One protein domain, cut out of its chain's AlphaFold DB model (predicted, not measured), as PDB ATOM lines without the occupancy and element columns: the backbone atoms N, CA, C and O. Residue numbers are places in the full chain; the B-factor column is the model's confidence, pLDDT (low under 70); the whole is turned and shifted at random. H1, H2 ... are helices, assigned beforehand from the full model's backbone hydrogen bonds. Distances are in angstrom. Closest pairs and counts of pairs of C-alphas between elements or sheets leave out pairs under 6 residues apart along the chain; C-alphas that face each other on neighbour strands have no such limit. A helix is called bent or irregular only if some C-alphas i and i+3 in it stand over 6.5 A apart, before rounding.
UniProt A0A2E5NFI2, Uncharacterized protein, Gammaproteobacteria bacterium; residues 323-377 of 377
ATOM      1  N   SER A 323      21.303   4.973 -49.432       54.62
ATOM      2  CA  SER A 323      22.460   4.096 -49.324       54.62
ATOM      3  C   SER A 323      22.273   2.891 -50.246       54.62
ATOM      4  O   SER A 323      21.204   2.276 -50.273       54.62
ATOM      5  N   GLU A 324      23.292   2.545 -51.034       66.56
ATOM      6  CA  GLU A 324      23.229   1.338 -51.865       66.56
ATOM      7  C   GLU A 324      23.041   0.084 -51.003       66.56
ATOM      8  O   GLU A 324      22.443  -0.891 -51.453       66.56
ATOM      9  N   SER A 325      23.461   0.151 -49.737       75.94
ATOM     10  CA  SER A 325      23.298  -0.913 -48.750       75.94
ATOM     11  C   SER A 325      22.191  -0.578 -47.741       75.94
ATOM     12  O   SER A 325      22.127   0.563 -47.273       75.94
ATOM     13  N   PRO A 326      21.325  -1.534 -47.367       78.50
ATOM     14  CA  PRO A 326      20.394  -1.336 -46.260       78.50
ATOM     15  C   PRO A 326      21.163  -1.109 -44.945       78.50
ATOM     16  O   PRO A 326      22.299  -1.577 -44.823       78.50
ATOM     17  N   PRO A 327      20.571  -0.408 -43.962       75.31
ATOM     18  CA  PRO A 327      21.148  -0.324 -42.624       75.31
ATOM     19  C   PRO A 327      21.274  -1.722 -42.007       75.31
ATOM     20  O   PRO A 327      20.573  -2.660 -42.410       75.31
ATOM     21  N   ASP A 328      22.187  -1.856 -41.041       73.31
ATOM     22  CA  ASP A 328      22.433  -3.125 -40.358       73.31
ATOM     23  C   ASP A 328      21.128  -3.667 -39.747       73.31
ATOM     24  O   ASP A 328      20.252  -2.908 -39.327       73.31
ATOM     25  N   LEU A 329      20.969  -4.992 -39.732       60.97
ATOM     26  CA  LEU A 329      19.712  -5.692 -39.415       60.97
ATOM     27  C   LEU A 329      19.217  -5.468 -37.970       60.97
ATOM     28  O   LEU A 329      18.159  -5.968 -37.583       60.97
ATOM     29  N   THR A 330      19.953  -4.701 -37.169       51.47
ATOM     30  CA  THR A 330      19.599  -4.292 -35.813       51.47
ATOM     31  C   THR A 330      18.518  -3.211 -35.828       51.47
ATOM     32  O   THR A 330      18.838  -2.044 -35.659       51.47
ATOM     33  N   VAL A 331      17.251  -3.592 -36.042       51.19
ATOM     34  CA  VAL A 331      16.026  -2.788 -35.786       51.19
ATOM     35  C   VAL A 331      16.204  -1.277 -36.045       51.19
ATOM     36  O   VAL A 331      15.814  -0.432 -35.242       51.19
ATOM     37  N   ASP A 332      16.835  -0.919 -37.165       52.91
ATOM     38  CA  ASP A 332      17.012   0.472 -37.553       52.91
ATOM     39  C   ASP A 332      15.846   0.865 -38.464       52.91
ATOM     40  O   ASP A 332      15.761   0.479 -39.633       52.91
ATOM     41  N   PHE A 333      14.902   1.617 -37.900       56.38
ATOM     42  CA  PHE A 333      13.755   2.167 -38.623       56.38
ATOM     43  C   PHE A 333      14.090   3.459 -39.387       56.38
ATOM     44  O   PHE A 333      13.176   4.126 -39.871       56.38
ATOM     45  N   SER A 334      15.374   3.811 -39.534       58.41
ATOM     46  CA  SER A 334      15.822   4.966 -40.324       58.41
ATOM     47  C   SER A 334      15.389   4.917 -41.794       58.41
ATOM     48  O   SER A 334      15.366   5.958 -42.452       58.41
ATOM     49  N   VAL A 335      15.005   3.735 -42.299       64.88
ATOM     50  CA  VAL A 335      14.466   3.521 -43.650       64.88
ATOM     51  C   VAL A 335      13.007   3.065 -43.607       64.88
ATOM     52  O   VAL A 335      12.614   2.133 -42.895       64.88
ATOM     53  N   THR A 336      12.164   3.721 -44.398       76.06
ATOM     54  CA  THR A 336      10.719   3.469 -44.429       76.06
ATOM     55  C   THR A 336      10.384   2.158 -45.145       76.06
ATOM     56  O   THR A 336      11.088   1.739 -46.062       76.06
ATOM     57  N   THR A 337       9.249   1.530 -44.809       79.44
ATOM     58  CA  THR A 337       8.744   0.330 -45.513       79.44
ATOM     59  C   THR A 337       8.641   0.547 -47.023       79.44
ATOM     60  O   THR A 337       8.965  -0.335 -47.813       79.44
ATOM     61  N   ARG A 338       8.248   1.754 -47.447       78.88
ATOM     62  CA  ARG A 338       8.182   2.118 -48.865       78.88
ATOM     63  C   ARG A 338       9.562   2.137 -49.518       78.88
ATOM     64  O   ARG A 338       9.696   1.620 -50.620       78.88
ATOM     65  N   GLU A 339      10.566   2.725 -48.874       75.44
ATOM     66  CA  GLU A 339      11.941   2.753 -49.397       75.44
ATOM     67  C   GLU A 339      12.522   1.345 -49.503       75.44
ATOM     68  O   GLU A 339      13.054   0.990 -50.556       75.44
ATOM     69  N   VAL A 340      12.315   0.520 -48.470       84.25
ATOM     70  CA  VAL A 340      12.677  -0.903 -48.483       84.25
ATOM     71  C   VAL A 340      12.027  -1.608 -49.672       84.25
ATOM     72  O   VAL A 340      12.718  -2.237 -50.466       84.25
ATOM     73  N   CYS A 341      10.721  -1.428 -49.875       87.31
ATOM     74  CA  CYS A 341       9.996  -2.048 -50.981       87.31
ATOM     75  C   CYS A 341      10.436  -1.555 -52.366       87.31
ATOM     76  O   CYS A 341      10.587  -2.353 -53.291       87.31
ATOM     77  N   VAL A 342      10.679  -0.253 -52.534       85.19
ATOM     78  CA  VAL A 342      11.149   0.319 -53.807       85.19
ATOM     79  C   VAL A 342      12.512  -0.256 -54.205       85.19
ATOM     80  O   VAL A 342      12.751  -0.462 -55.396       85.19
ATOM     81  N   ARG A 343      13.381  -0.546 -53.230       84.88
ATOM     82  CA  ARG A 343      14.725  -1.102 -53.448       84.88
ATOM     83  C   ARG A 343      14.741  -2.631 -53.556       84.88
ATOM     84  O   ARG A 343      15.481  -3.166 -54.377       84.88
ATOM     85  N   ALA A 344      13.890  -3.322 -52.804       91.75
ATOM     86  CA  ALA A 344      13.781  -4.779 -52.824       91.75
ATOM     87  C   ALA A 344      13.158  -5.317 -54.125       91.75
ATOM     88  O   ALA A 344      13.614  -6.330 -54.652       91.75
ATOM     89  N   LEU A 345      12.160  -4.628 -54.699       92.56
ATOM     90  CA  LEU A 345      11.440  -5.101 -55.895       92.56
ATOM     91  C   LEU A 345      12.343  -5.368 -57.120       92.56
ATOM     92  O   LEU A 345      12.199  -6.425 -57.740       92.56
ATOM     93  N   PRO A 346      13.279  -4.477 -57.505       90.00
ATOM     94  CA  PRO A 346      14.230  -4.761 -58.581       90.00
ATOM     95  C   PRO A 346      15.257  -5.848 -58.242       90.00
ATOM     96  O   PRO A 346      15.798  -6.468 -59.155       90.00
ATOM     97  N   GLU A 347      15.579  -6.062 -56.964       94.62
ATOM     98  CA  GLU A 347      16.487  -7.135 -56.543       94.62
ATOM     99  C   GLU A 347      15.810  -8.499 -56.598       94.62
ATOM    100  O   GLU A 347      16.373  -9.411 -57.195       94.62
ATOM    101  N   TRP A 348      14.580  -8.637 -56.091       93.94
ATOM    102  CA  TRP A 348      13.808  -9.878 -56.216       93.94
ATOM    103  C   TRP A 348      13.665 -10.312 -57.681       93.94
ATOM    104  O   TRP A 348      13.842 -11.484 -57.997       93.94
ATOM    105  N   LYS A 349      13.470  -9.362 -58.609       89.56
ATOM    106  CA  LYS A 349      13.439  -9.637 -60.061       89.56
ATOM    107  C   LYS A 349      14.776 -10.115 -60.642       89.56
ATOM    108  O   LYS A 349      14.781 -10.710 -61.714       89.56
ATOM    109  N   ARG A 350      15.895  -9.843 -59.965       92.75
ATOM    110  CA  ARG A 350      17.258 -10.227 -60.369       92.75
ATOM    111  C   ARG A 350      17.818 -11.416 -59.572       92.75
ATOM    112  O   ARG A 350      18.988 -11.735 -59.738       92.75
ATOM    113  N   GLY A 351      17.003 -12.075 -58.742       89.06
ATOM    114  CA  GLY A 351      17.423 -13.227 -57.932       89.06
ATOM    115  C   GLY A 351      17.853 -12.898 -56.497       89.06
ATOM    116  O   GLY A 351      18.449 -13.743 -55.837       89.06
ATOM    117  N   GLY A 352      17.539 -11.697 -56.002       89.25
ATOM    118  CA  GLY A 352      17.800 -11.256 -54.629       89.25
ATOM    119  C   GLY A 352      19.032 -10.353 -54.477       89.25
ATOM    120  O   GLY A 352      19.810 -10.147 -55.405       89.25
ATOM    121  N   GLY A 353      19.184  -9.775 -53.287       91.12
ATOM    122  CA  GLY A 353      20.192  -8.776 -52.935       91.12
ATOM    123  C   GLY A 353      20.046  -8.313 -51.480       91.12
ATOM    124  O   GLY A 353      19.313  -8.915 -50.693       91.12
ATOM    125  N   ALA A 354      20.787  -7.276 -51.088       91.56
ATOM    126  CA  ALA A 354      20.811  -6.833 -49.696       91.56
ATOM    127  C   ALA A 354      19.460  -6.239 -49.256       91.56
ATOM    128  O   ALA A 354      18.981  -6.538 -48.163       91.56
ATOM    129  N   TRP A 355      18.807  -5.456 -50.117       90.62
ATOM    130  CA  TRP A 355      17.526  -4.819 -49.810       90.62
ATOM    131  C   TRP A 355      16.356  -5.796 -49.773       90.62
ATOM    132  O   TRP A 355      15.473  -5.645 -48.934       90.62
ATOM    133  N   SER A 356      16.349  -6.806 -50.639       93.00
ATOM    134  CA  SER A 356      15.353  -7.887 -50.609       93.00
ATOM    135  C   SER A 356      15.478  -8.744 -49.349       93.00
ATOM    136  O   SER A 356      14.471  -8.974 -48.687       93.00
ATOM    137  N   LYS A 357      16.699  -9.088 -48.920       92.50
ATOM    138  CA  LYS A 357      16.923  -9.762 -47.627       92.50
ATOM    139  C   LYS A 357      16.513  -8.897 -46.435       92.50
ATOM    140  O   LYS A 357      15.910  -9.393 -45.488       92.50
ATOM    141  N   HIS A 358      16.807  -7.597 -46.479       89.06
ATOM    142  CA  HIS A 358      16.369  -6.656 -45.447       89.06
ATOM    143  C   HIS A 358      14.835  -6.513 -45.419       89.06
ATOM    144  O   HIS A 358      14.244  -6.413 -44.348       89.06
ATOM    145  N   ALA A 359      14.170  -6.551 -46.577       88.75
ATOM    146  CA  ALA A 359      12.711  -6.565 -46.667       88.75
ATOM    147  C   ALA A 359      12.109  -7.844 -46.064       88.75
ATOM    148  O   ALA A 359      11.183  -7.759 -45.258       88.75
ATOM    149  N   GLU A 360      12.675  -9.007 -46.389       92.00
ATOM    150  CA  GLU A 360      12.267 -10.310 -45.844       92.00
ATOM    151  C   GLU A 360      12.441 -10.370 -44.324       92.00
ATOM    152  O   GLU A 360      11.531 -10.798 -43.615       92.00
ATOM    153  N   ALA A 361      13.557  -9.851 -43.799       85.81
ATOM    154  CA  ALA A 361      13.794  -9.749 -42.358       85.81
ATOM    155  C   ALA A 361      12.764  -8.855 -41.641       85.81
ATOM    156  O   ALA A 361      12.507  -9.030 -40.452       85.81
ATOM    157  N   ARG A 362      12.139  -7.918 -42.368       84.19
ATOM    158  CA  ARG A 362      11.035  -7.070 -41.888       84.19
ATOM    159  C   ARG A 362       9.648  -7.671 -42.153       84.19
ATOM    160  O   ARG A 362       8.650  -6.984 -41.947       84.19
ATOM    161  N   GLY A 363       9.572  -8.920 -42.615       87.94
ATOM    162  CA  GLY A 363       8.317  -9.611 -42.917       87.94
ATOM    163  C   GLY A 363       7.607  -9.112 -44.180       87.94
ATOM    164  O   GLY A 363       6.399  -9.297 -44.313       87.94
ATOM    165  N   LEU A 364       8.320  -8.450 -45.096       91.06
ATOM    166  CA  LEU A 364       7.763  -7.944 -46.353       91.06
ATOM    167  C   LEU A 364       7.967  -8.960 -47.486       91.06
ATOM    168  O   LEU A 364       9.029  -9.570 -47.591       91.06
ATOM    169  N   SER A 365       6.969  -9.095 -48.365       95.19
ATOM    170  CA  SER A 365       7.037  -9.927 -49.576       95.19
ATOM    171  C   SER A 365       7.023  -9.088 -50.858       95.19
ATOM    172  O   SER A 365       6.711  -7.892 -50.833       95.19
ATOM    173  N   VAL A 366       7.304  -9.731 -51.997       94.88
ATOM    174  CA  VAL A 366       7.189  -9.123 -53.334       94.88
ATOM    175  C   VAL A 366       5.788  -8.544 -53.541       94.88
ATOM    176  O   VAL A 366       5.643  -7.381 -53.922       94.88
ATOM    177  N   GLU A 367       4.751  -9.325 -53.241       93.25
ATOM    178  CA  GLU A 367       3.348  -8.936 -53.401       93.25
ATOM    179  C   GLU A 367       2.990  -7.775 -52.471       93.25
ATOM    180  O   GLU A 367       2.379  -6.798 -52.909       93.25
ATOM    181  N   GLY A 368       3.426  -7.840 -51.207       89.00
ATOM    182  CA  GLY A 368       3.232  -6.764 -50.236       89.00
ATOM    183  C   GLY A 368       3.877  -5.458 -50.699       89.00
ATOM    184  O   GLY A 368       3.263  -4.393 -50.647       89.00
ATOM    185  N   CYS A 369       5.088  -5.532 -51.246       87.44
ATOM    186  CA  CYS A 369       5.806  -4.366 -51.740       87.44
ATOM    187  C   CYS A 369       5.236  -3.774 -53.037       87.44
ATOM    188  O   CYS A 369       5.246  -2.549 -53.202       87.44
ATOM    189  N   GLU A 370       4.681  -4.588 -53.940       89.06
ATOM    190  CA  GLU A 370       3.960  -4.080 -55.118       89.06
ATOM    191  C   GLU A 370       2.683  -3.307 -54.720       89.06
ATOM    192  O   GLU A 370       2.313  -2.340 -55.396       89.06
ATOM    193  N   LEU A 371       2.039  -3.647 -53.593       82.44
ATOM    194  CA  LEU A 371       0.914  -2.869 -53.050       82.44
ATOM    195  C   LEU A 371       1.363  -1.481 -52.559       82.44
ATOM    196  O   LEU A 371       0.722  -0.480 -52.886       82.44
ATOM    197  N   PHE A 372       2.509  -1.386 -51.874       71.25
ATOM    198  CA  PHE A 372       3.083  -0.103 -51.433       71.25
ATOM    199  C   PHE A 372       3.486   0.819 -52.592       71.25
ATOM    200  O   PHE A 372       3.458   2.042 -52.451       71.25
ATOM    201  N   LYS A 373       3.833   0.260 -53.757       67.94
ATOM    202  CA  LYS A 373       4.156   1.038 -54.962       67.94
ATOM    203  C   LYS A 373       2.916   1.647 -55.627       67.94
ATOM    204  O   LYS A 373       3.013   2.708 -56.246       67.94
ATOM    205  N   LYS A 374       1.759   0.986 -55.505       65.00
ATOM    206  CA  LYS A 374       0.483   1.411 -56.106       65.00
ATOM    207  C   LYS A 374      -0.252   2.481 -55.294       65.00
ATOM    208  O   LYS A 374      -1.089   3.185 -55.854       65.00
ATOM    209  N   LEU A 375       0.100   2.669 -54.022       51.12
ATOM    210  CA  LEU A 375      -0.380   3.771 -53.184       51.12
ATOM    211  C   LEU A 375       0.317   5.096 -53.565       51.12
ATOM    212  O   LEU A 375       1.135   5.636 -52.826       51.12
ATOM    213  N   LYS A 376       0.009   5.624 -54.757       45.56
ATOM    214  CA  LYS A 376       0.150   7.056 -55.061       45.56
ATOM    215  C   LYS A 376      -1.191   7.727 -54.762       45.56
ATOM    216  O   LYS A 376      -2.073   7.715 -55.619       45.56
ATOM    217  N   ARG A 377      -1.330   8.300 -53.570       38.31
ATOM    218  CA  ARG A 377      -2.250   9.404 -53.286       38.31
ATOM    219  C   ARG A 377      -1.571  10.362 -52.333       38.31
ATOM    220  O   ARG A 377      -1.033   9.858 -51.323       38.31
TER     221      ARG A 377
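AT A GLANCE: This is residues 323 to 377 of the 377 residues of an uncharacterized protein of Gammaproteobacteria bacterium (UniProt A0A2E5NFI2). Three short helices make this small domain: H1 is in the middle, and H2 and H3 pack on different sides of it, each crossing it steeply, without reaching each other. Before H1, a stretch with no named element, residues 323 to 336, loops round at the end of the domain away from H3. The printed part has 55 residues with three named helices, H1, H2 and H3 in chain order, and no named strand, and its class is all helix. It is compact, with a radius of gyration of the C-alphas of 10.5 A, and its outline is rounded, with spans of 29 by 26 by 20 A.

HOW THE PARTS SIT: After the first 14 residues, 323 to 336, comes H1, residues 337 to 348. H2, residues 354 to 361, touches H1, and their closest C-alphas are those of Ala 344 and Ser 356, 4.1 A apart. The two run opposite ways at a steep tilt of 63 degrees. H3, residues 366 to 374, touches H1 too, and here the closest C-alphas are those of Cys 341 and Cys 369, 4.8 A apart. H1 and H3 run opposite ways at a steep tilt of 56 degrees. H2 and H3 are apart, with no C-alpha of the one within 8 A of the other. In H2 and H3 every O i to N i+4 pair is within hydrogen-bond range, while in H1 it is 6 of 8.

IN THESE COORDINATES: Residue Ser 323 has its C-alpha at (22.460, 4.096, -49.324). H1 begins with C-alpha 337 at (8.744, 0.330, -45.513) and is 15.6 A long from first to last C-alpha. It is neither bent nor irregular, but only just: C-alphas 343 and 346 are 6.3 A apart. H2, from Ala 354 to Ala 361, measures 10.6 A. H3, from Val 366 to Lys 374, measures 12.8 A and ends with C-alpha 374 at (0.483, 1.411, -56.106).

THE WHOLE: The C-alphas farthest apart are those of Thr 330 and Arg 377, at 31.1 A, and the first and last printed C-alphas, of Ser 323 and Arg 377, are 25.6 A apart. The printed part has no cut, and Arg 377 is the chain's last residue. The link from H1 to H2, with 5 residues, and that from H2 to H3, with 4, are both tight. The mean pLDDT of the printed part is 79.0. In this model the confidence is under 70 at 14 residues: 323 to 324, 329 to 335 and 373 to 377.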